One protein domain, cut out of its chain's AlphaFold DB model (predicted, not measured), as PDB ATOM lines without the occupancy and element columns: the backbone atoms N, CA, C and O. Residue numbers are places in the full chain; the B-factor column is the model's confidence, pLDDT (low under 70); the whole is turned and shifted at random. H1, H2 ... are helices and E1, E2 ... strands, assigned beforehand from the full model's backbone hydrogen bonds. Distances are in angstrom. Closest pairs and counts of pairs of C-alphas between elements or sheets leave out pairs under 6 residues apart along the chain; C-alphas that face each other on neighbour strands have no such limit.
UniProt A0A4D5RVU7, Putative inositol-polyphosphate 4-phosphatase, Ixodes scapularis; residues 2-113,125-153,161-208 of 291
ATOM      1  N   ALA A   2     -37.476  16.366 -42.757       73.31
ATOM      2  CA  ALA A   2     -37.235  17.603 -41.992       73.31
ATOM      3  C   ALA A   2     -38.297  17.945 -40.923       73.31
ATOM      4  O   ALA A   2     -37.926  18.216 -39.790       73.31
ATOM      5  N   LYS A   3     -39.592  17.847 -41.252       78.81
ATOM      6  CA  LYS A   3     -40.714  18.092 -40.320       78.81
ATOM      7  C   LYS A   3     -40.802  17.117 -39.134       78.81
ATOM      8  O   LYS A   3     -41.495  17.406 -38.172       78.81
ATOM      9  N   VAL A   4     -40.131  15.969 -39.228       77.44
ATOM     10  CA  VAL A   4     -40.162  14.882 -38.234       77.44
ATOM     11  C   VAL A   4     -38.832  14.778 -37.472       77.44
ATOM     12  O   VAL A   4     -38.821  14.359 -36.325       77.44
ATOM     13  N   TRP A   5     -37.711  15.172 -38.088       81.06
ATOM     14  CA  TRP A   5     -36.363  14.974 -37.530       81.06
ATOM     15  C   TRP A   5     -35.554  16.248 -37.312       81.06
ATOM     16  O   TRP A   5     -34.756  16.315 -36.388       81.06
ATOM     17  N   CYS A   6     -35.693  17.237 -38.195       78.75
ATOM     18  CA  CYS A   6     -34.772  18.377 -38.257       78.75
ATOM     19  C   CYS A   6     -35.370  19.664 -37.683       78.75
ATOM     20  O   CYS A   6     -34.675  20.672 -37.591       78.75
ATOM     21  N   GLN A   7     -36.666  19.666 -37.386       80.62
ATOM     22  CA  GLN A   7     -37.409  20.836 -36.937       80.62
ATOM     23  C   GLN A   7     -38.068  20.544 -35.596       80.62
ATOM     24  O   GLN A   7     -38.348  19.390 -35.269       80.62
ATOM     25  N   GLN A   8     -38.342  21.604 -34.837       82.56
ATOM     26  CA  GLN A   8     -39.231  21.491 -33.690       82.56
ATOM     27  C   GLN A   8     -40.584  20.935 -34.142       82.56
ATOM     28  O   GLN A   8     -41.083  21.272 -35.220       82.56
ATOM     29  N   ARG A   9     -41.149  20.063 -33.304       86.75
ATOM     30  CA  ARG A   9     -42.454  19.444 -33.530       86.75
ATOM     31  C   ARG A   9     -43.501  20.546 -33.651       86.75
ATOM     32  O   ARG A   9     -43.581  21.417 -32.792       86.75
ATOM     33  N   ASP A  10     -44.275  20.498 -34.725       88.31
ATOM     34  CA  ASP A  10     -45.390  21.404 -34.980       88.31
ATOM     35  C   ASP A  10     -46.687  20.638 -34.667       88.31
ATOM     36  O   ASP A  10     -47.081  19.778 -35.462       88.31
ATOM     37  N   PRO A  11     -47.341  20.892 -33.513       89.62
ATOM     38  CA  PRO A  11     -48.527  20.141 -33.104       89.62
ATOM     39  C   PRO A  11     -49.665  20.250 -34.116       89.62
ATOM     40  O   PRO A  11     -50.395  19.288 -34.335       89.62
ATOM     41  N   ALA A  12     -49.797  21.400 -34.784       89.62
ATOM     42  CA  ALA A  12     -50.817  21.592 -35.805       89.62
ATOM     43  C   ALA A  12     -50.510  20.767 -37.067       89.62
ATOM     44  O   ALA A  12     -51.424  20.196 -37.657       89.62
ATOM     45  N   PHE A  13     -49.235  20.638 -37.450       92.81
ATOM     46  CA  PHE A  13     -48.833  19.734 -38.533       92.81
ATOM     47  C   PHE A  13     -49.111  18.264 -38.198       92.81
ATOM     48  O   PHE A  13     -49.684  17.556 -39.023       92.81
ATOM     49  N   LEU A  14     -48.725  17.798 -37.005       93.44
ATOM     50  CA  LEU A  14     -48.942  16.403 -36.592       93.44
ATOM     51  C   LEU A  14     -50.429  16.076 -36.452       93.44
ATOM     52  O   LEU A  14     -50.861  14.994 -36.846       93.44
ATOM     53  N   HIS A  15     -51.221  17.041 -35.981       92.56
ATOM     54  CA  HIS A  15     -52.670  16.928 -35.949       92.56
ATOM     55  C   HIS A  15     -53.265  16.796 -37.354       92.56
ATOM     56  O   HIS A  15     -54.015  15.862 -37.627       92.56
ATOM     57  N   ALA A  16     -52.883  17.678 -38.283       93.31
ATOM     58  CA  ALA A  16     -53.324  17.579 -39.673       93.31
ATOM     59  C   ALA A  16     -52.932  16.232 -40.305       93.31
ATOM     60  O   ALA A  16     -53.772  15.586 -40.928       93.31
ATOM     61  N   LEU A  17     -51.693  15.779 -40.076       94.75
ATOM     62  CA  LEU A  17     -51.170  14.500 -40.556       94.75
ATOM     63  C   LEU A  17     -52.018  13.315 -40.078       94.75
ATOM     64  O   LEU A  17     -52.392  12.488 -40.906       94.75
ATOM     65  N   GLY A  18     -52.331  13.244 -38.779       92.88
ATOM     66  CA  GLY A  18     -53.113  12.148 -38.194       92.88
ATOM     67  C   GLY A  18     -54.599  12.168 -38.563       92.88
ATOM     68  O   GLY A  18     -55.229  11.116 -38.619       92.88
ATOM     69  N   SER A  19     -55.161  13.346 -38.846       92.62
ATOM     70  CA  SER A  19     -56.606  13.507 -39.048       92.62
ATOM     71  C   SER A  19     -57.036  13.605 -40.515       92.62
ATOM     72  O   SER A  19     -58.005  12.970 -40.927       92.62
ATOM     73  N   ALA A  20     -56.349  14.421 -41.319       94.00
ATOM     74  CA  ALA A  20     -56.719  14.716 -42.710       94.00
ATOM     75  C   ALA A  20     -55.633  14.317 -43.726       94.00
ATOM     76  O   ALA A  20     -55.838  14.444 -44.939       94.00
ATOM     77  N   GLY A  21     -54.488  13.830 -43.243       95.44
ATOM     78  CA  GLY A  21     -53.282  13.648 -44.033       95.44
ATOM     79  C   GLY A  21     -52.529  14.959 -44.262       95.44
ATOM     80  O   GLY A  21     -52.865  16.026 -43.742       95.44
ATOM     81  N   VAL A  22     -51.475  14.889 -45.067       96.94
ATOM     82  CA  VAL A  22     -50.569  16.020 -45.294       96.94
ATOM     83  C   VAL A  22     -50.923  16.737 -46.590       96.94
ATOM     84  O   VAL A  22     -50.916  16.135 -47.659       96.94
ATOM     85  N   LEU A  23     -51.174  18.042 -46.523       97.94
ATOM     86  CA  LEU A  23     -51.231  18.884 -47.717       97.94
ATOM     87  C   LEU A  23     -49.824  19.060 -48.296       97.94
ATOM     88  O   LEU A  23     -48.914  19.468 -47.575       97.94
ATOM     89  N   ALA A  24     -49.653  18.829 -49.594       98.25
ATOM     90  CA  ALA A  24     -48.446  19.187 -50.329       98.25
ATOM     91  C   ALA A  24     -48.826  20.126 -51.472       98.25
ATOM     92  O   ALA A  24     -49.439  19.712 -52.452       98.25
ATOM     93  N   GLN A  25     -48.485  21.402 -51.335       98.25
ATOM     94  CA  GLN A  25     -48.751  22.394 -52.362       98.25
ATOM     95  C   GLN A  25     -47.515  22.543 -53.267       98.25
ATOM     96  O   GLN A  25     -46.383  22.701 -52.797       98.25
ATOM     97  N   PHE A  26     -47.758  22.507 -54.574       98.50
ATOM     98  CA  PHE A  26     -46.772  22.625 -55.635       98.50
ATOM     99  C   PHE A  26     -47.033  23.900 -56.447       98.50
ATOM    100  O   PHE A  26     -48.137  24.125 -56.942       98.50
ATOM    101  N   SER A  27     -46.010  24.739 -56.597       98.06
ATOM    102  CA  SER A  27     -46.023  25.909 -57.480       98.06
ATOM    103  C   SER A  27     -45.165  25.657 -58.717       98.06
ATOM    104  O   SER A  27     -43.943  25.537 -58.613       98.06
ATOM    105  N   GLY A  28     -45.808  25.612 -59.880       97.69
ATOM    106  CA  GLY A  28     -45.173  25.511 -61.188       97.69
ATOM    107  C   GLY A  28     -44.978  26.880 -61.836       97.69
ATOM    108  O   GLY A  28     -45.817  27.776 -61.712       97.69
ATOM    109  N   LEU A  29     -43.848  27.042 -62.523       97.44
ATOM    110  CA  LEU A  29     -43.488  28.253 -63.273       97.44
ATOM    111  C   LEU A  29     -43.272  27.964 -64.768       97.44
ATOM    112  O   LEU A  29     -42.525  28.697 -65.431       97.44
ATOM    113  N   LEU A  30     -43.847  26.864 -65.263       96.19
ATOM    114  CA  LEU A  30     -43.702  26.378 -66.636       96.19
ATOM    115  C   LEU A  30     -44.682  27.091 -67.569       96.19
ATOM    116  O   LEU A  30     -45.812  27.385 -67.184       96.19
ATOM    117  N   SER A  31     -44.258  27.384 -68.792       93.69
ATOM    118  CA  SER A  31     -45.161  27.845 -69.850       93.69
ATOM    119  C   SER A  31     -45.911  26.679 -70.487       93.69
ATOM    120  O   SER A  31     -45.302  25.656 -70.781       93.69
ATOM    121  N   CYS A  32     -47.188  26.873 -70.827       92.19
ATOM    122  CA  CYS A  32     -47.960  25.960 -71.682       92.19
ATOM    123  C   CYS A  32     -47.554  26.077 -73.163       92.19
ATOM    124  O   CYS A  32     -48.380  26.355 -74.028       92.19
ATOM    125  N   HIS A  33     -46.258  25.962 -73.452       91.12
ATOM    126  CA  HIS A  33     -45.720  26.060 -74.806       91.12
ATOM    127  C   HIS A  33     -44.378  25.338 -74.934       91.12
ATOM    128  O   HIS A  33     -43.571  25.352 -73.999       91.12
ATOM    129  N   GLY A  34     -44.134  24.764 -76.115       90.31
ATOM    130  CA  GLY A  34     -42.910  24.027 -76.438       90.31
ATOM    131  C   GLY A  34     -42.632  22.892 -75.451       90.31
ATOM    132  O   GLY A  34     -43.558  22.299 -74.900       90.31
ATOM    133  N   ASP A  35     -41.352  22.637 -75.175       91.88
ATOM    134  CA  ASP A  35     -40.914  21.563 -74.268       91.88
ATOM    135  C   ASP A  35     -41.484  21.684 -72.845       91.88
ATOM    136  O   ASP A  35     -41.621  20.687 -72.141       91.88
ATOM    137  N   GLU A  36     -41.803  22.902 -72.388       94.44
ATOM    138  CA  GLU A  36     -42.350  23.105 -71.042       94.44
ATOM    139  C   GLU A  36     -43.798  22.624 -70.913       94.44
ATOM    140  O   GLU A  36     -44.217  22.327 -69.796       94.44
ATOM    141  N   LEU A  37     -44.537  22.504 -72.024       93.88
ATOM    142  CA  LEU A  37     -45.879  21.924 -72.018       93.88
ATOM    143  C   LEU A  37     -45.823  20.426 -71.703       93.88
ATOM    144  O   LEU A  37     -46.492  19.995 -70.772       93.88
ATOM    145  N   ALA A  38     -44.964  19.670 -72.392       94.31
ATOM    146  CA  ALA A  38     -44.795  18.238 -72.138       94.31
ATOM    147  C   ALA A  38     -44.323  17.970 -70.697       94.31
ATOM    148  O   ALA A  38     -44.870  17.121 -70.001       94.31
ATOM    149  N   MET A  39     -43.377  18.776 -70.192       96.06
ATOM    150  CA  MET A  39     -42.959  18.704 -68.783       96.06
ATOM    151  C   MET A  39     -44.118  18.948 -67.811       96.06
ATOM    152  O   MET A  39     -44.143  18.371 -66.726       96.06
ATOM    153  N   LEU A  40     -45.044  19.844 -68.162       95.75
ATOM    154  CA  LEU A  40     -46.208  20.154 -67.340       95.75
ATOM    155  C   LEU A  40     -47.238  19.017 -67.375       95.75
ATOM    156  O   LEU A  40     -47.791  18.695 -66.329       95.75
ATOM    157  N   GLU A  41     -47.461  18.402 -68.538       96.25
ATOM    158  CA  GLU A  41     -48.330  17.228 -68.707       96.25
ATOM    159  C   GLU A  41     -47.830  16.039 -67.878       96.25
ATOM    160  O   GLU A  41     -48.580  15.510 -67.055       96.25
ATOM    161  N   ASP A  42     -46.543  15.699 -67.991       97.12
ATOM    162  CA  ASP A  42     -45.912  14.646 -67.185       97.12
ATOM    163  C   ASP A  42     -46.022  14.936 -65.682       97.12
ATOM    164  O   ASP A  42     -46.248  14.042 -64.861       97.12
ATOM    165  N   TRP A  43     -45.866  16.206 -65.299       96.69
ATOM    166  CA  TRP A  43     -45.921  16.613 -63.901       96.69
ATOM    167  C   TRP A  43     -47.321  16.478 -63.298       96.69
ATOM    168  O   TRP A  43     -47.436  16.087 -62.136       96.69
ATOM    169  N   VAL A  44     -48.379  16.762 -64.063       97.12
ATOM    170  CA  VAL A  44     -49.763  16.558 -63.606       97.12
ATOM    171  C   VAL A  44     -50.003  15.085 -63.284       97.12
ATOM    172  O   VAL A  44     -50.441  14.784 -62.175       97.12
ATOM    173  N   VAL A  45     -49.606  14.172 -64.177       97.00
ATOM    174  CA  VAL A  45     -49.729  12.721 -63.951       97.00
ATOM    175  C   VAL A  45     -48.922  12.280 -62.727       97.00
ATOM    176  O   VAL A  45     -49.415  11.537 -61.883       97.00
ATOM    177  N   ALA A  46     -47.696  12.789 -62.567       96.38
ATOM    178  CA  ALA A  46     -46.869  12.470 -61.403       96.38
ATOM    179  C   ALA A  46     -47.508  12.915 -60.073       96.38
ATOM    180  O   ALA A  46     -47.338  12.250 -59.048       96.38
ATOM    181  N   LEU A  47     -48.230  14.040 -60.065       96.88
ATOM    182  CA  LEU A  47     -48.951  14.507 -58.884       96.88
ATOM    183  C   LEU A  47     -50.231  13.709 -58.625       96.88
ATOM    184  O   LEU A  47     -50.540  13.459 -57.463       96.88
ATOM    185  N   GLU A  48     -50.944  13.277 -59.662       95.12
ATOM    186  CA  GLU A  48     -52.078  12.357 -59.514       95.12
ATOM    187  C   GLU A  48     -51.626  11.026 -58.892       95.12
ATOM    188  O   GLU A  48     -52.184  10.607 -57.873       95.12
ATOM    189  N   ASP A  49     -50.543  10.436 -59.410       95.62
ATOM    190  CA  ASP A  49     -49.929   9.219 -58.864       95.62
ATOM    191  C   ASP A  49     -49.487   9.420 -57.400       95.62
ATOM    192  O   ASP A  49     -49.703   8.546 -56.554       95.62
ATOM    193  N   LEU A  50     -48.922  10.589 -57.055       96.25
ATOM    194  CA  LEU A  50     -48.546  10.925 -55.674       96.25
ATOM    195  C   LEU A  50     -49.748  10.892 -54.716       96.25
ATOM    196  O   LEU A  50     -49.589  10.502 -53.558       96.25
ATOM    197  N   GLY A  51     -50.938  11.279 -55.183       95.38
ATOM    198  CA  GLY A  51     -52.174  11.220 -54.398       95.38
ATOM    199  C   GLY A  51     -52.585   9.795 -54.003       95.38
ATOM    200  O   GLY A  51     -53.271   9.622 -52.995       95.38
ATOM    201  N   GLY A  52     -52.133   8.782 -54.750       95.25
ATOM    202  CA  GLY A  52     -52.352   7.362 -54.455       95.25
ATOM    203  C   GLY A  52     -51.329   6.740 -53.497       95.25
ATOM    204  O   GLY A  52     -51.508   5.602 -53.059       95.25
ATOM    205  N   VAL A  53     -50.255   7.457 -53.145       97.50
ATOM    206  CA  VAL A  53     -49.182   6.927 -52.292       97.50
ATOM    207  C   VAL A  53     -49.594   6.945 -50.821       97.50
ATOM    208  O   VAL A  53     -49.971   7.982 -50.268       97.50
ATOM    209  N   THR A  54     -49.437   5.805 -50.148       96.88
ATOM    210  CA  THR A  54     -49.604   5.722 -48.691       96.88
ATOM    211  C   THR A  54     -48.282   6.024 -47.998       96.88
ATOM    212  O   THR A  54     -47.263   5.400 -48.274       96.88
ATOM    213  N   PHE A  55     -48.273   6.954 -47.054       97.00
ATOM    214  CA  PHE A  55     -47.106   7.216 -46.220       97.00
ATOM    215  C   PHE A  55     -47.303   6.596 -44.845       97.00
ATOM    216  O   PHE A  55     -48.415   6.541 -44.322       97.00
ATOM    217  N   CYS A  56     -46.216   6.125 -44.243       95.56
ATOM    218  CA  CYS A  56     -46.257   5.495 -42.937       95.56
ATOM    219  C   CYS A  56     -45.109   5.985 -42.058       95.56
ATOM    220  O   CYS A  56     -43.950   5.795 -42.411       95.56
ATOM    221  N   LEU A  57     -45.417   6.583 -40.907       95.19
ATOM    222  CA  LEU A  57     -44.433   6.783 -39.848       95.19
ATOM    223  C   LEU A  57     -44.326   5.509 -39.009       95.19
ATOM    224  O   LEU A  57     -45.344   4.944 -38.605       95.19
ATOM    225  N   GLU A  58     -43.103   5.086 -38.717       93.81
ATOM    226  CA  GLU A  58     -42.819   3.974 -37.806       93.81
ATOM    227  C   GLU A  58     -41.683   4.333 -36.837       93.81
ATOM    228  O   GLU A  58     -40.878   5.212 -37.162       93.81
ATOM    229  N   PRO A  59     -41.581   3.673 -35.670       93.00
ATOM    230  CA  PRO A  59     -40.507   3.939 -34.721       93.00
ATOM    231  C   PRO A  59     -39.135   3.720 -35.356       93.00
ATOM    232  O   PRO A  59     -38.865   2.690 -35.976       93.00
ATOM    233  N   ALA A  60     -38.250   4.701 -35.212       91.19
ATOM    234  CA  ALA A  60     -36.915   4.617 -35.776       91.19
ATOM    235  C   ALA A  60     -36.044   3.607 -35.026       91.19
ATOM    236  O   ALA A  60     -35.758   3.774 -33.845       91.19
ATOM    237  N   THR A  61     -35.551   2.599 -35.743       84.69
ATOM    238  CA  THR A  61     -34.599   1.613 -35.209       84.69
ATOM    239  C   THR A  61     -33.163   2.146 -35.172       84.69
ATOM    240  O   THR A  61     -32.406   1.814 -34.267       84.69
ATOM    241  N   ASN A  62     -32.786   3.011 -36.124       81.19
ATOM    242  CA  ASN A  62     -31.490   3.691 -36.167       81.19
ATOM    243  C   ASN A  62     -31.678   5.214 -36.157       81.19
ATOM    244  O   ASN A  62     -31.973   5.829 -37.182       81.19
ATOM    245  N   VAL A  63     -31.473   5.817 -34.985       79.50
ATOM    246  CA  VAL A  63     -31.655   7.259 -34.751       79.50
ATOM    247  C   VAL A  63     -30.556   8.102 -35.417       79.50
ATOM    248  O   VAL A  63     -30.796   9.254 -35.762       79.50
ATOM    249  N   CYS A  64     -29.367   7.538 -35.655       79.81
ATOM    250  CA  CYS A  64     -28.234   8.270 -36.237       79.81
ATOM    251  C   CYS A  64     -28.356   8.457 -37.756       79.81
ATOM    252  O   CYS A  64     -27.850   9.431 -38.306       79.81
ATOM    253  N   SER A  65     -29.011   7.522 -38.448       82.19
ATOM    254  CA  SER A  65     -29.205   7.587 -39.900       82.19
ATOM    255  C   SER A  65     -30.554   6.974 -40.301       82.19
ATOM    256  O   SER A  65     -30.584   5.930 -40.963       82.19
ATOM    257  N   PRO A  66     -31.682   7.609 -39.941       86.50
ATOM    258  CA  PRO A  66     -32.999   7.131 -40.336       86.50
ATOM    259  C   PRO A  66     -33.158   7.241 -41.857       86.50
ATOM    260  O   PRO A  66     -33.050   8.329 -42.431       86.50
ATOM    261  N   LYS A  67     -33.415   6.113 -42.528       90.25
ATOM    262  CA  LYS A  67     -33.607   6.064 -43.983       90.25
ATOM    263  C   LYS A  67     -35.046   5.676 -44.316       90.25
ATOM    264  O   LYS A  67     -35.497   4.637 -43.837       90.25
ATOM    265  N   PRO A  68     -35.767   6.474 -45.123       93.94
ATOM    266  CA  PRO A  68     -37.053   6.042 -45.635       93.94
ATOM    267  C   PRO A  68     -36.869   4.846 -46.575       93.94
ATOM    268  O   PRO A  68     -35.829   4.719 -47.227       93.94
ATOM    269  N   ARG A  69     -37.887   3.994 -46.666       95.06
ATOM    270  CA  ARG A  69     -37.946   2.896 -47.636       95.06
ATOM    271  C   ARG A  69     -39.242   2.947 -48.424       95.06
ATOM    272  O   ARG A  69     -40.257   3.438 -47.933       95.06
ATOM    273  N   VAL A  70     -39.181   2.435 -49.643       96.56
ATOM    274  CA  VAL A  70     -40.332   2.307 -50.531       96.56
ATOM    275  C   VAL A  70     -40.735   0.839 -50.559       96.56
ATOM    276  O   VAL A  70     -39.890  -0.033 -50.749       96.56
ATOM    277  N   GLU A  71     -42.011   0.577 -50.326       96.25
ATOM    278  CA  GLU A  71     -42.627  -0.745 -50.312       96.25
ATOM    279  C   GLU A  71     -43.768  -0.796 -51.337       96.25
ATOM    280  O   GLU A  71     -44.310   0.235 -51.745       96.25
ATOM    281  N   GLY A  72     -44.164  -2.010 -51.719       94.75
ATOM    282  CA  GLY A  72     -45.302  -2.240 -52.604       94.75
ATOM    283  C   GLY A  72     -44.936  -2.249 -54.087       94.75
ATOM    284  O   GLY A  72     -43.862  -2.707 -54.475       94.75
ATOM    285  N   ASN A  73     -45.867  -1.803 -54.927       92.56
ATOM    286  CA  ASN A  73     -45.733  -1.798 -56.386       92.56
ATOM    287  C   ASN A  73     -46.277  -0.486 -56.979       92.56
ATOM    288  O   ASN A  73     -46.680   0.404 -56.237       92.56
ATOM    289  N   ARG A  74     -46.295  -0.357 -58.314       87.31
ATOM    290  CA  ARG A  74     -46.738   0.873 -58.998       87.31
ATOM    291  C   ARG A  74     -48.166   1.301 -58.625       87.31
ATOM    292  O   ARG A  74     -48.438   2.490 -58.611       87.31
ATOM    293  N   VAL A  75     -49.054   0.348 -58.343       88.06
ATOM    294  CA  VAL A  75     -50.467   0.615 -58.027       88.06
ATOM    295  C   VAL A  75     -50.662   0.880 -56.533       88.06
ATOM    296  O   VAL A  75     -51.466   1.720 -56.151       88.06
ATOM    297  N   PHE A  76     -49.906   0.182 -55.686       92.12
ATOM    298  CA  PHE A  76     -50.000   0.269 -54.230       92.12
ATOM    299  C   PHE A  76     -48.644   0.647 -53.637       92.12
ATOM    300  O   PHE A  76     -47.977  -0.177 -53.005       92.12
ATOM    301  N   LEU A  77     -48.208   1.880 -53.892       96.38
ATOM    302  CA  LEU A  77     -46.926   2.376 -53.407       96.38
ATOM    303  C   LEU A  77     -47.050   2.848 -51.956       96.38
ATOM    304  O   LEU A  77     -47.935   3.639 -51.618       96.38
ATOM    305  N   SER A  78     -46.130   2.398 -51.106       96.94
ATOM    306  CA  SER A  78     -46.034   2.838 -49.717       96.94
ATOM    307  C   SER A  78     -44.649   3.396 -49.418       96.94
ATOM    308  O   SER A  78     -43.636   2.803 -49.787       96.94
ATOM    309  N   VAL A  79     -44.583   4.539 -48.738       97.00
ATOM    310  CA  VAL A  79     -43.325   5.138 -48.283       97.00
ATOM    311  C   VAL A  79     -43.281   5.090 -46.768       97.00
ATOM    312  O   VAL A  79     -44.009   5.806 -46.076       97.00
ATOM    313  N   VAL A  80     -42.385   4.262 -46.245       96.19
ATOM    314  CA  VAL A  80     -42.176   4.127 -44.810       96.19
ATOM    315  C   VAL A  80     -41.060   5.056 -44.362       96.19
ATOM    316  O   VAL A  80     -39.950   5.034 -44.892       96.19
ATOM    317  N   ILE A  81     -41.369   5.884 -43.376       95.25
ATOM    318  CA  ILE A  81     -40.526   6.936 -42.836       95.25
ATOM    319  C   ILE A  81     -40.261   6.612 -41.361       95.25
ATOM    320  O   ILE A  81     -41.164   6.751 -40.536       95.25
ATOM    321  N   PRO A  82     -39.027   6.229 -40.997       94.50
ATOM    322  CA  PRO A  82     -38.648   6.124 -39.595       94.50
ATOM    323  C   PRO A  82     -38.832   7.477 -38.902       94.50
ATOM    324  O   PRO A  82     -38.445   8.507 -39.460       94.50
ATOM    325  N   ALA A  83     -39.400   7.488 -37.703       93.25
ATOM    326  CA  ALA A  83     -39.700   8.677 -36.914       93.25
ATOM    327  C   ALA A  83     -39.313   8.466 -35.437       93.25
ATOM    328  O   ALA A  83     -39.385   7.338 -34.944       93.25
ATOM    329  N   PRO A  84     -38.913   9.521 -34.705       91.94
ATOM    330  CA  PRO A  84     -38.722   9.426 -33.261       91.94
ATOM    331  C   PRO A  84     -40.033   9.048 -32.559       91.94
ATOM    332  O   PRO A  84     -41.092   9.559 -32.928       91.94
ATOM    333  N   GLU A  85     -39.969   8.224 -31.507       89.88
ATOM    334  CA  GLU A  85     -41.169   7.831 -30.742       89.88
ATOM    335  C   GLU A  85     -41.903   9.055 -30.172       89.88
ATOM    336  O   GLU A  85     -43.128   9.092 -30.144       89.88
ATOM    337  N   SER A  86     -41.165  10.111 -29.813       89.75
ATOM    338  CA  SER A  86     -41.737  11.383 -29.358       89.75
ATOM    339  C   SER A  86     -42.594  12.089 -30.410       89.75
ATOM    340  O   SER A  86     -43.520  12.804 -30.048       89.75
ATOM    341  N   VAL A  87     -42.318  11.900 -31.704       91.88
ATOM    342  CA  VAL A  87     -43.169  12.432 -32.778       91.88
ATOM    343  C   VAL A  87     -44.409  11.566 -32.950       91.88
ATOM    344  O   VAL A  87     -45.500  12.098 -33.113       91.88
ATOM    345  N   LEU A  88     -44.253  10.241 -32.892       92.19
ATOM    346  CA  LEU A  88     -45.367   9.294 -33.008       92.19
ATOM    347  C   LEU A  88     -46.365   9.425 -31.853       92.19
ATOM    348  O   LEU A  88     -47.559   9.226 -32.063       92.19
ATOM    349  N   ALA A  89     -45.886   9.739 -30.649       90.81
ATOM    350  CA  ALA A  89     -46.715   9.961 -29.467       90.81
ATOM    351  C   ALA A  89     -47.600  11.215 -29.578       90.81
ATOM    352  O   ALA A  89     -48.687  11.243 -29.009       90.81
ATOM    353  N   ASP A  90     -47.162  12.220 -30.340       91.44
ATOM    354  CA  ASP A  90     -47.891  13.480 -30.527       91.44
ATOM    355  C   ASP A  90     -48.931  13.415 -31.662       91.44
ATOM    356  O   ASP A  90     -49.697  14.363 -31.853       91.44
ATOM    357  N   VAL A  91     -48.964  12.334 -32.453       92.50
ATOM    358  CA  VAL A  91     -49.964  12.180 -33.518       92.50
ATOM    359  C   VAL A  91     -51.305  11.756 -32.903       92.50
ATOM    360  O   VAL A  91     -51.382  10.689 -32.286       92.50
ATOM    361  N   PRO A  92     -52.391  12.529 -33.095       87.44
ATOM    362  CA  PRO A  92     -53.701  12.168 -32.569       87.44
ATOM    363  C   PRO A  92     -54.291  10.962 -33.310       87.44
ATOM    364  O   PRO A  92     -53.941  10.679 -34.454       87.44
ATOM    365  N   HIS A  93     -55.231  10.270 -32.661       80.81
ATOM    366  CA  HIS A  93     -55.970   9.132 -33.236       80.81
ATOM    367  C   HIS A  93     -55.082   7.961 -33.707       80.81
ATOM    368  O   HIS A  93     -55.479   7.162 -34.557       80.81
ATOM    369  N   ARG A  94     -53.872   7.837 -33.146       81.06
ATOM    370  CA  ARG A  94     -52.973   6.705 -33.386       81.06
ATOM    371  C   ARG A  94     -53.568   5.426 -32.782       81.06
ATOM    372  O   ARG A  94     -53.706   5.317 -31.569       81.06
ATOM    373  N   ASN A  95     -53.818   4.428 -33.633       74.06
ATOM    374  CA  ASN A  95     -54.363   3.118 -33.237       74.06
ATOM    375  C   ASN A  95     -53.330   1.971 -33.293       74.06
ATOM    376  O   ASN A  95     -53.651   0.826 -32.999       74.06
ATOM    377  N   SER A  96     -52.096   2.251 -33.722       84.25
ATOM    378  CA  SER A  96     -51.023   1.268 -33.944       84.25
ATOM    379  C   SER A  96     -49.667   1.887 -33.612       84.25
ATOM    380  O   SER A  96     -49.563   3.103 -33.494       84.25
ATOM    381  N   SER A  97     -48.598   1.093 -33.488       84.94
ATOM    382  CA  SER A  97     -47.220   1.618 -33.448       84.94
ATOM    383  C   SER A  97     -46.846   2.428 -34.689       84.94
ATOM    384  O   SER A  97     -45.948   3.264 -34.640       84.94
ATOM    385  N   ARG A  98     -47.566   2.203 -35.788       91.62
ATOM    386  CA  ARG A  98     -47.393   2.889 -37.061       91.62
ATOM    387  C   ARG A  98     -48.510   3.904 -37.276       91.62
ATOM    388  O   ARG A  98     -49.667   3.644 -36.952       91.62
ATOM    389  N   VAL A  99     -48.167   5.032 -37.886       94.25
ATOM    390  CA  VAL A  99     -49.124   6.063 -38.309       94.25
ATOM    391  C   VAL A  99     -49.154   6.084 -39.826       94.25
ATOM    392  O   VAL A  99     -48.157   6.433 -40.450       94.25
ATOM    393  N   GLN A 100     -50.281   5.716 -40.423       95.12
ATOM    394  CA  GLN A 100     -50.484   5.815 -41.867       95.12
ATOM    395  C   GLN A 100     -51.216   7.106 -42.217       95.12
ATOM    396  O   GLN A 100     -52.123   7.521 -41.502       95.12
ATOM    397  N   PHE A 101     -50.822   7.737 -43.317       95.56
ATOM    398  CA  PHE A 101     -51.440   8.963 -43.801       95.56
ATOM    399  C   PHE A 101     -51.266   9.094 -45.316       95.56
ATOM    400  O   PHE A 101     -50.301   8.600 -45.896       95.56
ATOM    401  N   GLY A 102     -52.208   9.779 -45.960       96.75
ATOM    402  CA  GLY A 102     -52.091  10.174 -47.363       96.75
ATOM    403  C   GLY A 102     -51.465  11.560 -47.512       96.75
ATOM    404  O   GLY A 102     -51.490  12.378 -46.583       96.75
ATOM    405  N   VAL A 103     -50.955  11.847 -48.707       97.62
ATOM    406  CA  VAL A 103     -50.579  13.202 -49.124       97.62
ATOM    407  C   VAL A 103     -51.631  13.716 -50.099       97.62
ATOM    408  O   VAL A 103     -52.002  13.028 -51.039       97.62
ATOM    409  N   THR A 104     -52.134  14.927 -49.869       98.31
ATOM    410  CA  THR A 104     -53.038  15.615 -50.797       98.31
ATOM    411  C   THR A 104     -52.233  16.609 -51.628       98.31
ATOM    412  O   THR A 104     -51.865  17.666 -51.099       98.31
ATOM    413  N   PRO A 105     -51.919  16.284 -52.891       98.31
ATOM    414  CA  PRO A 105     -51.245  17.205 -53.789       98.31
ATOM    415  C   PRO A 105     -52.205  18.327 -54.198       98.31
ATOM    416  O   PRO A 105     -53.363  18.094 -54.532       98.31
ATOM    417  N   VAL A 106     -51.715  19.561 -54.167       98.56
ATOM    418  CA  VAL A 106     -52.420  20.743 -54.669       98.56
ATOM    419  C   VAL A 106     -51.479  21.479 -55.600       98.56
ATOM    420  O   VAL A 106     -50.436  21.964 -55.163       98.56
ATOM    421  N   PHE A 107     -51.837  21.577 -56.874       98.69
ATOM    422  CA  PHE A 107     -50.965  22.154 -57.888       98.69
ATOM    423  C   PHE A 107     -51.524  23.458 -58.440       98.69
ATOM    424  O   PHE A 107     -52.695  23.548 -58.784       98.69
ATOM    425  N   PHE A 108     -50.658  24.462 -58.534       98.62
ATOM    426  CA  PHE A 108     -50.930  25.686 -59.271       98.62
ATOM    427  C   PHE A 108     -49.753  25.984 -60.193       98.62
ATOM    428  O   PHE A 108     -48.601  25.939 -59.752       98.62
ATOM    429  N   ASN A 109     -50.031  26.339 -61.444       98.12
ATOM    430  CA  ASN A 109     -49.023  26.724 -62.424       98.12
ATOM    431  C   ASN A 109     -49.291  28.136 -62.952       98.12
ATOM    432  O   ASN A 109     -50.410  28.466 -63.343       98.12
ATOM    433  N   VAL A 110     -48.245  28.960 -62.983       97.44
ATOM    434  CA  VAL A 110     -48.251  30.248 -63.683       97.44
ATOM    435  C   VAL A 110     -46.938  30.380 -64.443       97.44
ATOM    436  O   VAL A 110     -45.889  30.648 -63.851       97.44
ATOM    437  N   GLY A 111     -46.983  30.215 -65.763       95.81
ATOM    438  CA  GLY A 111     -45.840  30.484 -66.628       95.81
ATOM    439  C   GLY A 111     -45.429  31.959 -66.569       95.81
ATOM    440  O   GLY A 111     -46.235  32.849 -66.820       95.81
ATOM    441  N   ILE A 112     -44.161  32.241 -66.246       94.62
ATOM    442  CA  ILE A 112     -43.677  33.629 -66.080       94.62
ATOM    443  C   ILE A 112     -42.717  34.108 -67.176       94.62
ATOM    444  O   ILE A 112     -42.451  35.305 -67.260       94.62
ATOM    445  N   ASN A 113     -42.189  33.211 -68.010       91.56
ATOM    446  CA  ASN A 113     -41.171  33.507 -69.028       91.56
ATOM    447  C   ASN A 113     -41.775  34.074 -70.333       91.56
ATOM    448  O   ASN A 113     -42.974  34.321 -70.437       91.56
ATOM    449  N   GLN A 125     -54.244  28.372 -73.369       85.62
ATOM    450  CA  GLN A 125     -54.117  28.485 -71.910       85.62
ATOM    451  C   GLN A 125     -55.063  27.548 -71.153       85.62
ATOM    452  O   GLN A 125     -54.984  27.473 -69.925       85.62
ATOM    453  N   SER A 126     -55.934  26.815 -71.854       90.88
ATOM    454  CA  SER A 126     -56.953  25.953 -71.249       90.88
ATOM    455  C   SER A 126     -56.352  24.924 -70.290       90.88
ATOM    456  O   SER A 126     -56.944  24.624 -69.252       90.88
ATOM    457  N   PHE A 127     -55.143  24.436 -70.585       94.62
ATOM    458  CA  PHE A 127     -54.454  23.475 -69.735       94.62
ATOM    459  C   PHE A 127     -54.007  24.086 -68.401       94.62
ATOM    460  O   PHE A 127     -54.288  23.524 -67.344       94.62
ATOM    461  N   GLN A 128     -53.400  25.282 -68.413       94.94
ATOM    462  CA  GLN A 128     -53.062  26.004 -67.180       94.94
ATOM    463  C   GLN A 128     -54.315  26.368 -66.378       94.94
ATOM    464  O   GLN A 128     -54.313  26.279 -65.150       94.94
ATOM    465  N   GLU A 129     -55.384  26.787 -67.062       94.38
ATOM    466  CA  GLU A 129     -56.666  27.088 -66.422       94.38
ATOM    467  C   GLU A 129     -57.229  25.857 -65.712       94.38
ATOM    468  O   GLU A 129     -57.597  25.961 -64.543       94.38
ATOM    469  N   ARG A 130     -57.233  24.693 -66.376       97.12
ATOM    470  CA  ARG A 130     -57.675  23.420 -65.793       97.12
ATOM    471  C   ARG A 130     -56.853  23.054 -64.562       97.12
ATOM    472  O   ARG A 130     -57.433  22.892 -63.496       97.12
ATOM    473  N   ILE A 131     -55.522  23.064 -64.679       97.94
ATOM    474  CA  ILE A 131     -54.604  22.802 -63.558       97.94
ATOM    475  C   ILE A 131     -54.942  23.682 -62.353       97.94
ATOM    476  O   ILE A 131     -55.074  23.196 -61.233       97.94
ATOM    477  N   ASN A 132     -55.099  24.988 -62.570       98.31
ATOM    478  CA  ASN A 132     -55.370  25.919 -61.481       98.31
ATOM    479  C   ASN A 132     -56.789  25.764 -60.914       98.31
ATOM    480  O   ASN A 132     -56.984  25.950 -59.712       98.31
ATOM    481  N   HIS A 133     -57.780  25.419 -61.741       98.31
ATOM    482  CA  HIS A 133     -59.132  25.093 -61.285       98.31
ATOM    483  C   HIS A 133     -59.148  23.842 -60.398       98.31
ATOM    484  O   HIS A 133     -59.732  23.883 -59.309       98.31
ATOM    485  N   ASP A 134     -58.457  22.785 -60.817       98.44
ATOM    486  CA  ASP A 134     -58.320  21.539 -60.062       98.44
ATOM    487  C   ASP A 134     -57.543  21.775 -58.759       98.44
ATOM    488  O   ASP A 134     -57.938  21.299 -57.694       98.44
ATOM    489  N   GLY A 135     -56.512  22.625 -58.797       98.56
ATOM    490  CA  GLY A 135     -55.787  23.090 -57.614       98.56
ATOM    491  C   GLY A 135     -56.686  23.773 -56.578       98.56
ATOM    492  O   GLY A 135     -56.593  23.473 -55.383       98.56
ATOM    493  N   VAL A 136     -57.602  24.654 -57.005       98.69
ATOM    494  CA  VAL A 136     -58.596  25.266 -56.099       98.69
ATOM    495  C   VAL A 136     -59.513  24.206 -55.493       98.69
ATOM    496  O   VAL A 136     -59.782  24.257 -54.290       98.69
ATOM    497  N   ALA A 137     -60.003  23.262 -56.301       98.56
ATOM    498  CA  ALA A 137     -60.887  22.199 -55.831       98.56
ATOM    499  C   ALA A 137     -60.190  21.323 -54.776       98.56
ATOM    500  O   ALA A 137     -60.696  21.194 -53.660       98.56
ATOM    501  N   ALA A 138     -58.981  20.841 -55.070       98.44
ATOM    502  CA  ALA A 138     -58.187  20.019 -54.162       98.44
ATOM    503  C   ALA A 138     -57.842  20.749 -52.851       98.44
ATOM    504  O   ALA A 138     -57.955  20.174 -51.764       98.44
ATOM    505  N   LEU A 139     -57.483  22.040 -52.921       98.50
ATOM    506  CA  LEU A 139     -57.224  22.860 -51.733       98.50
ATOM    507  C   LEU A 139     -58.475  23.013 -50.863       98.50
ATOM    508  O   LEU A 139     -58.408  22.869 -49.639       98.50
ATOM    509  N   ARG A 140     -59.624  23.285 -51.490       98.25
ATOM    510  CA  ARG A 140     -60.908  23.420 -50.797       98.25
ATOM    511  C   ARG A 140     -61.321  22.109 -50.132       98.25
ATOM    512  O   ARG A 140     -61.779  22.129 -48.991       98.25
ATOM    513  N   ASP A 141     -61.137  20.982 -50.806       97.75
ATOM    514  CA  ASP A 141     -61.499  19.671 -50.270       97.75
ATOM    515  C   ASP A 141     -60.578  19.231 -49.134       97.75
ATOM    516  O   ASP A 141     -61.055  18.688 -48.134       97.75
ATOM    517  N   TYR A 142     -59.276  19.528 -49.217       97.94
ATOM    518  CA  TYR A 142     -58.375  19.361 -48.077       97.94
ATOM    519  C   TYR A 142     -58.825  20.208 -46.883       97.94
ATOM    520  O   TYR A 142     -58.965  19.688 -45.776       97.94
ATOM    521  N   TYR A 143     -59.110  21.494 -47.109       96.38
ATOM    522  CA  TYR A 143     -59.560  22.399 -46.054       96.38
ATOM    523  C   TYR A 143     -60.838  21.894 -45.371       96.38
ATOM    524  O   TYR A 143     -60.871  21.788 -44.146       96.38
ATOM    525  N   ARG A 144     -61.855  21.486 -46.141       96.06
ATOM    526  CA  ARG A 144     -63.102  20.905 -45.611       96.06
ATOM    527  C   ARG A 144     -62.864  19.646 -44.778       96.06
ATOM    528  O   ARG A 144     -63.533  19.453 -43.764       96.06
ATOM    529  N   ARG A 145     -61.939  18.770 -45.193       95.25
ATOM    530  CA  ARG A 145     -61.571  17.579 -44.408       95.25
ATOM    531  C   ARG A 145     -60.907  17.967 -43.094       95.25
ATOM    532  O   ARG A 145     -61.301  17.442 -42.058       95.25
ATOM    533  N   LEU A 146     -59.964  18.907 -43.127       92.94
ATOM    534  CA  LEU A 146     -59.272  19.372 -41.928       92.94
ATOM    535  C   LEU A 146     -60.215  20.085 -40.950       92.94
ATOM    536  O   LEU A 146     -60.075  19.909 -39.750       92.94
ATOM    537  N   GLN A 147     -61.221  20.823 -41.426       92.44
ATOM    538  CA  GLN A 147     -62.204  21.489 -40.557       92.44
ATOM    539  C   GLN A 147     -62.993  20.532 -39.651       92.44
ATOM    540  O   GLN A 147     -63.464  20.954 -38.598       92.44
ATOM    541  N   LYS A 148     -63.118  19.250 -40.022       92.12
ATOM    542  CA  LYS A 148     -63.730  18.220 -39.163       92.12
ATOM    543  C   LYS A 148     -62.891  17.927 -37.910       92.12
ATOM    544  O   LYS A 148     -63.401  17.330 -36.969       92.12
ATOM    545  N   PHE A 149     -61.631  18.364 -37.905       88.31
ATOM    546  CA  PHE A 149     -60.651  18.179 -36.843       88.31
ATOM    547  C   PHE A 149     -59.948  19.523 -36.573       88.31
ATOM    548  O   PHE A 149     -58.874  19.785 -37.126       88.31
ATOM    549  N   PRO A 150     -60.546  20.411 -35.757       78.56
ATOM    550  CA  PRO A 150     -59.982  21.728 -35.478       78.56
ATOM    551  C   PRO A 150     -58.531  21.631 -35.003       78.56
ATOM    552  O   PRO A 150     -58.224  20.879 -34.081       78.56
ATOM    553  N   LEU A 151     -57.640  22.399 -35.637       79.94
ATOM    554  CA  LEU A 151     -56.235  22.434 -35.241       79.94
ATOM    555  C   LEU A 151     -56.110  22.908 -33.782       79.94
ATOM    556  O   LEU A 151     -56.832  23.831 -33.383       79.94
ATOM    557  N   PRO A 152     -55.176  22.340 -32.998       77.31
ATOM    558  CA  PRO A 152     -54.899  22.836 -31.659       77.31
ATOM    559  C   PRO A 152     -54.531  24.321 -31.725       77.31
ATOM    560  O   PRO A 152     -53.797  24.759 -32.620       77.31
ATOM    561  N   LYS A 153     -55.053  25.111 -30.776       65.94
ATOM    562  CA  LYS A 153     -54.675  26.521 -30.640       65.94
ATOM    563  C   LYS A 153     -53.161  26.576 -30.439       65.94
ATOM    564  O   LYS A 153     -52.625  25.915 -29.557       65.94
ATOM    565  N   GLY A 161     -45.866  39.286 -33.074       41.34
ATOM    566  CA  GLY A 161     -46.992  39.587 -33.937       41.34
ATOM    567  C   GLY A 161     -46.622  40.495 -35.100       41.34
ATOM    568  O   GLY A 161     -46.231  41.641 -34.912       41.34
ATOM    569  N   ILE A 162     -46.840  39.987 -36.303       43.75
ATOM    570  CA  ILE A 162     -47.451  40.776 -37.354       43.75
ATOM    571  C   ILE A 162     -48.720  40.031 -37.731       43.75
ATOM    572  O   ILE A 162     -48.746  38.804 -37.797       43.75
ATOM    573  N   GLN A 163     -49.806  40.792 -37.822       45.12
ATOM    574  CA  GLN A 163     -51.154  40.284 -38.012       45.12
ATOM    575  C   GLN A 163     -51.154  39.269 -39.168       45.12
ATOM    576  O   GLN A 163     -50.622  39.585 -40.241       45.12
ATOM    577  N   PRO A 164     -51.773  38.079 -39.012       52.06
ATOM    578  CA  PRO A 164     -52.280  37.381 -40.184       52.06
ATOM    579  C   PRO A 164     -53.013  38.434 -41.014       52.06
ATOM    580  O   PRO A 164     -53.680  39.284 -40.424       52.06
ATOM    581  N   ARG A 165     -52.937  38.418 -42.352       54.22
ATOM    582  CA  ARG A 165     -53.977  39.140 -43.102       54.22
ATOM    583  C   ARG A 165     -55.306  38.731 -42.469       54.22
ATOM    584  O   ARG A 165     -55.567  37.525 -42.442       54.22
ATOM    585  N   ASP A 166     -56.077  39.703 -41.972       63.41
ATOM    586  CA  ASP A 166     -57.341  39.489 -41.244       63.41
ATOM    587  C   ASP A 166     -58.337  38.627 -42.033       63.41
ATOM    588  O   ASP A 166     -59.302  38.112 -41.483       63.41
ATOM    589  N   VAL A 167     -58.068  38.438 -43.326       82.19
ATOM    590  CA  VAL A 167     -58.749  37.539 -44.249       82.19
ATOM    591  C   VAL A 167     -58.741  36.091 -43.723       82.19
ATOM    592  O   VAL A 167     -57.681  35.452 -43.668       82.19
ATOM    593  N   PRO A 168     -59.909  35.520 -43.396       89.94
ATOM    594  CA  PRO A 168     -60.077  34.107 -43.083       89.94
ATOM    595  C   PRO A 168     -59.630  33.184 -44.227       89.94
ATOM    596  O   PRO A 168     -59.718  33.516 -45.407       89.94
ATOM    597  N   LEU A 169     -59.195  31.963 -43.896       91.00
ATOM    598  CA  LEU A 169     -58.743  30.986 -44.896       91.00
ATOM    599  C   LEU A 169     -59.789  30.649 -45.992       91.00
ATOM    600  O   LEU A 169     -59.378  30.531 -47.146       91.00
ATOM    601  N   PRO A 170     -61.107  30.536 -45.709       94.25
ATOM    602  CA  PRO A 170     -62.121  30.384 -46.756       94.25
ATOM    603  C   PRO A 170     -62.106  31.530 -47.768       94.25
ATOM    604  O   PRO A 170     -62.129  31.289 -48.970       94.25
ATOM    605  N   GLU A 171     -62.012  32.771 -47.290       95.44
ATOM    606  CA  GLU A 171     -61.955  33.952 -48.153       95.44
ATOM    607  C   GLU A 171     -60.667  33.979 -48.975       95.44
ATOM    608  O   GLU A 171     -60.691  34.358 -50.141       95.44
ATOM    609  N   LEU A 172     -59.548  33.512 -48.413       94.62
ATOM    610  CA  LEU A 172     -58.297  33.360 -49.154       94.62
ATOM    611  C   LEU A 172     -58.440  32.352 -50.308       94.62
ATOM    612  O   LEU A 172     -57.977  32.618 -51.415       94.62
ATOM    613  N   ILE A 173     -59.111  31.217 -50.079       97.50
ATOM    614  CA  ILE A 173     -59.398  30.216 -51.122       97.50
ATOM    615  C   ILE A 173     -60.321  30.802 -52.201       97.50
ATOM    616  O   ILE A 173     -60.073  30.600 -53.392       97.50
ATOM    617  N   GLU A 174     -61.335  31.577 -51.815       97.69
ATOM    618  CA  GLU A 174     -62.203  32.281 -52.767       97.69
ATOM    619  C   GLU A 174     -61.439  33.345 -53.568       97.69
ATOM    620  O   GLU A 174     -61.627  33.454 -54.779       97.69
ATOM    621  N   GLN A 175     -60.497  34.072 -52.955       97.62
ATOM    622  CA  GLN A 175     -59.618  34.999 -53.677       97.62
ATOM    623  C   GLN A 175     -58.768  34.278 -54.731       97.62
ATOM    624  O   GLN A 175     -58.630  34.787 -55.846       97.62
ATOM    625  N   ILE A 176     -58.232  33.092 -54.414       98.00
ATOM    626  CA  ILE A 176     -57.527  32.257 -55.399       98.00
ATOM    627  C   ILE A 176     -58.487  31.901 -56.540       98.00
ATOM    628  O   ILE A 176     -58.151  32.124 -57.703       98.00
ATOM    629  N   GLN A 177     -59.698  31.423 -56.234       98.19
ATOM    630  CA  GLN A 177     -60.677  31.053 -57.258       98.19
ATOM    631  C   GLN A 177     -61.053  32.230 -58.168       98.19
ATOM    632  O   GLN A 177     -61.103  32.069 -59.389       98.19
ATOM    633  N   CYS A 178     -61.308  33.406 -57.598       97.88
ATOM    634  CA  CYS A 178     -61.630  34.613 -58.352       97.88
ATOM    635  C   CYS A 178     -60.491  34.999 -59.301       97.88
ATOM    636  O   CYS A 178     -60.744  35.339 -60.456       97.88
ATOM    637  N   ARG A 179     -59.234  34.884 -58.859       97.12
ATOM    638  CA  ARG A 179     -58.066  35.153 -59.710       97.12
ATOM    639  C   ARG A 179     -57.911  34.147 -60.837       97.12
ATOM    640  O   ARG A 179     -57.718  34.575 -61.972       97.12
ATOM    641  N   VAL A 180     -58.075  32.854 -60.556       96.88
ATOM    642  CA  VAL A 180     -58.074  31.805 -61.591       96.88
ATOM    643  C   VAL A 180     -59.143  32.101 -62.651       96.88
ATOM    644  O   VAL A 180     -58.838  32.110 -63.840       96.88
ATOM    645  N   LYS A 181     -60.362  32.464 -62.233       96.06
ATOM    646  CA  LYS A 181     -61.468  32.826 -63.141       96.06
ATOM    647  C   LYS A 181     -61.240  34.129 -63.912       96.06
ATOM    648  O   LYS A 181     -61.754  34.274 -65.015       96.06
ATOM    649  N   SER A 182     -60.499  35.082 -63.340       94.69
ATOM    650  CA  SER A 182     -60.238  36.387 -63.965       94.69
ATOM    651  C   SER A 182     -59.374  36.307 -65.223       94.69
ATOM    652  O   SER A 182     -59.356  37.261 -65.998       94.69
ATOM    653  N   ARG A 183     -58.642  35.197 -65.413       89.25
ATOM    654  CA  ARG A 183     -57.735  34.971 -66.554       89.25
ATOM    655  C   ARG A 183     -56.736  36.109 -66.778       89.25
ATOM    656  O   ARG A 183     -56.335  36.407 -67.901       89.25
ATOM    657  N   LYS A 184     -56.318  36.774 -65.699       93.06
ATOM    658  CA  LYS A 184     -55.305  37.823 -65.777       93.06
ATOM    659  C   LYS A 184     -53.961  37.220 -66.212       93.06
ATOM    660  O   LYS A 184     -53.469  36.279 -65.590       93.06
ATOM    661  N   SER A 185     -53.355  37.816 -67.244       91.62
ATOM    662  CA  SER A 185     -52.034  37.430 -67.763       91.62
ATOM    663  C   SER A 185     -50.993  37.376 -66.642       91.62
ATOM    664  O   SER A 185     -50.858  38.320 -65.850       91.62
ATOM    665  N   LYS A 186     -50.282  36.245 -66.575       92.94
ATOM    666  CA  LYS A 186     -49.239  35.934 -65.585       92.94
ATOM    667  C   LYS A 186     -49.590  36.341 -64.148       92.94
ATOM    668  O   LYS A 186     -48.754  36.937 -63.456       92.94
ATOM    669  N   ASP A 187     -50.808  36.049 -63.677       95.75
ATOM    670  CA  ASP A 187     -51.229  36.411 -62.317       95.75
ATOM    671  C   ASP A 187     -50.567  35.535 -61.242       95.75
ATOM    672  O   ASP A 187     -51.162  34.648 -60.637       95.75
ATOM    673  N   VAL A 188     -49.298  35.830 -60.969       96.44
ATOM    674  CA  VAL A 188     -48.465  35.187 -59.942       96.44
ATOM    675  C   VAL A 188     -49.016  35.332 -58.519       96.44
ATOM    676  O   VAL A 188     -48.585  34.608 -57.624       96.44
ATOM    677  N   GLU A 189     -50.004  36.205 -58.308       96.00
ATOM    678  CA  GLU A 189     -50.744  36.274 -57.047       96.00
ATOM    679  C   GLU A 189     -51.508  34.978 -56.743       96.00
ATOM    680  O   GLU A 189     -51.664  34.643 -55.573       96.00
ATOM    681  N   ILE A 190     -51.909  34.198 -57.759       97.88
ATOM    682  CA  ILE A 190     -52.462  32.845 -57.563       97.88
ATOM    683  C   ILE A 190     -51.474  31.991 -56.764       97.88
ATOM    684  O   ILE A 190     -51.847  31.373 -55.765       97.88
ATOM    685  N   LEU A 191     -50.196  32.006 -57.163       97.62
ATOM    686  CA  LEU A 191     -49.151  31.258 -56.471       97.62
ATOM    687  C   LEU A 191     -48.970  31.788 -55.053       97.62
ATOM    688  O   LEU A 191     -48.926  30.987 -54.131       97.62
ATOM    689  N   HIS A 192     -48.910  33.111 -54.876       95.00
ATOM    690  CA  HIS A 192     -48.688  33.762 -53.579       95.00
ATOM    691  C   HIS A 192     -49.759  33.410 -52.545       95.00
ATOM    692  O   HIS A 192     -49.436  32.964 -51.443       95.00
ATOM    693  N   LEU A 193     -51.030  33.536 -52.926       95.56
ATOM    694  CA  LEU A 193     -52.156  33.189 -52.064       95.56
ATOM    695  C   LEU A 193     -52.194  31.682 -51.774       95.56
ATOM    696  O   LEU A 193     -52.474  31.287 -50.644       95.56
ATOM    697  N   ALA A 194     -51.856  30.831 -52.751       96.62
ATOM    698  CA  ALA A 194     -51.753  29.389 -52.533       96.62
ATOM    699  C   ALA A 194     -50.624  29.021 -51.552       96.62
ATOM    700  O   ALA A 194     -50.801  28.107 -50.740       96.62
ATOM    701  N   MET A 195     -49.487  29.735 -51.571       93.12
ATOM    702  CA  MET A 195     -48.426  29.530 -50.572       93.12
ATOM    703  C   MET A 195     -48.916  29.908 -49.179       93.12
ATOM    704  O   MET A 195     -48.727  29.142 -48.237       93.12
ATOM    705  N   GLU A 196     -49.562  31.068 -49.054       91.56
ATOM    706  CA  GLU A 196     -50.105  31.551 -47.786       91.56
ATOM    707  C   GLU A 196     -51.144  30.570 -47.225       91.56
ATOM    708  O   GLU A 196     -51.050  30.168 -46.062       91.56
ATOM    709  N   ALA A 197     -52.074  30.104 -48.062       93.81
ATOM    710  CA  ALA A 197     -53.054  29.092 -47.685       93.81
ATOM    711  C   ALA A 197     -52.372  27.806 -47.197       93.81
ATOM    712  O   ALA A 197     -52.703  27.294 -46.129       93.81
ATOM    713  N   CYS A 198     -51.368  27.316 -47.931       94.88
ATOM    714  CA  CYS A 198     -50.611  26.128 -47.551       94.88
ATOM    715  C   CYS A 198     -49.891  26.297 -46.202       94.88
ATOM    716  O   CYS A 198     -49.958  25.401 -45.359       94.88
ATOM    717  N   ARG A 199     -49.260  27.453 -45.950       90.75
ATOM    718  CA  ARG A 199     -48.590  27.752 -44.672       90.75
ATOM    719  C   ARG A 199     -49.568  27.786 -43.502       90.75
ATOM    720  O   ARG A 199     -49.288  27.180 -42.468       90.75
ATOM    721  N   ARG A 200     -50.722  28.443 -43.673       88.62
ATOM    722  CA  ARG A 200     -51.801  28.483 -42.666       88.62
ATOM    723  C   ARG A 200     -52.364  27.086 -42.378       88.62
ATOM    724  O   ARG A 200     -52.731  26.800 -41.245       88.62
ATOM    725  N   LEU A 201     -52.353  26.204 -43.379       91.50
ATOM    726  CA  LEU A 201     -52.721  24.786 -43.278       91.50
ATOM    727  C   LEU A 201     -51.576  23.870 -42.815       91.50
ATOM    728  O   LEU A 201     -51.745  22.655 -42.790       91.50
ATOM    729  N   ARG A 202     -50.407  24.428 -42.467       91.00
ATOM    730  CA  ARG A 202     -49.189  23.694 -42.076       91.00
ATOM    731  C   ARG A 202     -48.695  22.682 -43.123       91.00
ATOM    732  O   ARG A 202     -47.948  21.770 -42.785       91.00
ATOM    733  N   GLY A 203     -49.060  22.852 -44.391       93.56
ATOM    734  CA  GLY A 203     -48.679  21.948 -45.474       93.56
ATOM    735  C   GLY A 203     -47.198  22.010 -45.862       93.56
ATOM    736  O   GLY A 203     -46.413  22.837 -45.387       93.56
ATOM    737  N   LEU A 204     -46.815  21.106 -46.760       95.75
ATOM    738  CA  LEU A 204     -45.515  21.078 -47.421       95.75
ATOM    739  C   LEU A 204     -45.546  21.952 -48.675       95.75
ATOM    740  O   LEU A 204     -46.531  21.960 -49.407       95.75
ATOM    741  N   ARG A 205     -44.447  22.662 -48.931       94.44
ATOM    742  CA  ARG A 205     -44.319  23.626 -50.027       94.44
ATOM    743  C   ARG A 205     -43.228  23.206 -50.997       94.44
ATOM    744  O   ARG A 205     -42.089  22.971 -50.592       94.44
ATOM    745  N   PHE A 206     -43.577  23.182 -52.277       97.19
ATOM    746  CA  PHE A 206     -42.669  22.881 -53.373       97.19
ATOM    747  C   PHE A 206     -42.786  23.952 -54.452       97.19
ATOM    748  O   PHE A 206     -43.861  24.483 -54.722       97.19
ATOM    749  N   THR A 207     -41.668  24.295 -55.082       97.00
ATOM    750  CA  THR A 207     -41.644  25.245 -56.198       97.00
ATOM    751  C   THR A 207     -40.687  24.749 -57.261       97.00
ATOM    752  O   THR A 207     -39.513  24.505 -56.976       97.00
ATOM    753  N   SER A 208     -41.173  24.640 -58.491       94.81
ATOM    754  CA  SER A 208     -40.414  24.118 -59.620       94.81
ATOM    755  C   SER A 208     -40.570  24.996 -60.862       94.81
ATOM    756  O   SER A 208     -41.557  25.694 -61.088       94.81
TER     757      SER A 208
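Overview. This is residues 2 to 113, 125 to 153 and 161 to 208 of the 291 residues of the protein "Putative inositol-polyphosphate 4-phosphatase" of Ixodes scapularis (UniProt A0A4D5RVU7). A strongly twisted six-stranded sheet, curled like part of a barrel, has a bundle of three helices, H5, H6 and H7, packed along E5 and E1, with H5 and H7 next to the strands and H6 outside them. H3 runs beside E5 at the sheet's level, E2, E4 and E3 make a wing at the other end of E5, and the short helices H1, H2 and H4 gather near that end. The printed part has 189 residues with seven named helices and six named strands, in the order H1 H2 E1 H3 E2 E3 E4 H4 E5 H5 H6 H7 E6. The sheet is mixed, in the order E3 E4 E2 E5 E1 E6, and the class is mixed, helices and strands. The whole is compact, with a radius of gyration of the C-alphas of 17.7 A, and spans 51 by 42 by 27 A.

Along the chain. Find C-alpha 2 at (-37.235, 17.603, -41.992), where H1 begins, residues 2 to 5. H2 follows at residues 11 to 19, and strand E1 at residues 22 to 28 covers 19.3 A. H3, residues 35 to 51, measures 25.1 A. Next come E2 at residues 54 to 59, E3 at residues 69 to 72, E4 at residues 77 to 83, 19.1 A long, and H4 at residues 85 to 89. Look for C-alpha 99 at (-49.124, 6.063, -38.309); from there E5, the longest strand, runs 31.8 A to residue 109. H5, the longest helix, takes residues 126 to 147 and 31.5 A. H6 is residues 169 to 182, 19.9 A, and H7 is residues 189 to 200, 16.4 A. E6, residues 204 to 208, ends at C-alpha 208, at (-40.414, 24.118, -59.620).

Arrangement. Begin at E5, whose pairing is staggered: residues 99 to 102 pair with E2, and residues 103 to 109 with E1. E5 and E2 are antiparallel, with N 57 and O 99 at 2.8 A; E5 and E1 are parallel, with N 104 and O 22 at 2.8 A. On the other side of E1, the edge strand E6 is parallel to it, with N 25 and O 204 at 2.8 A. E4 is parallel to E2, with N 81 and O 56 at 2.8 A, and forms an antiparallel hairpin with the edge strand E3, with N 71 and O 78 at 2.8 A. H5 is on the sheet, forming two layers with it, a helix on one face of a sheet. It lies over E5 at a height of 5.6 A and runs along it, at 8 degrees on the local plane; the closest C-alphas, of Phe 107 and Gly 135, are 4.9 A apart. H5, H6 and H7 form an up-and-down bundle, each running against the one before. H5 and H6 touch at Val 136 and Gln 177, C-alphas 6.3 A apart, with a shallow tilt of 12 degrees. H6 and H7, a helical hairpin, touch at Ile 176 and Ile 190, C-alphas 5.5 A apart, with a shallow tilt of 18 degrees. H7 lies over E1 at a height of 9.2 A, and H6 is not on the sheet. H3 stands only just at the sheet's level, at 3.7 A; the closest C-alphas of H3 and E5, Gly 51 and Thr 104, are 5.7 A apart. H2 is on the sheet over none of its strands, and H1 and H4 only graze it. In H2 to H7 every O i to N i+4 pair is within hydrogen-bond range; H1 is too short for such a pair.

Size, cuts and confidence. The C-alphas farthest apart, those of Thr 61 and Ser 182, are 51.9 A apart. Residues 114 to 124 are not printed, leaving 14.2 A between C-alphas 113 and 125; residues 154 to 160 are not printed, leaving 15.5 A between C-alphas 153 and 161. Of the links that are printed whole, none is long. The mean pLDDT of the printed part is 91.5; look for values under 70 at residue 153 and residues 161 to 166.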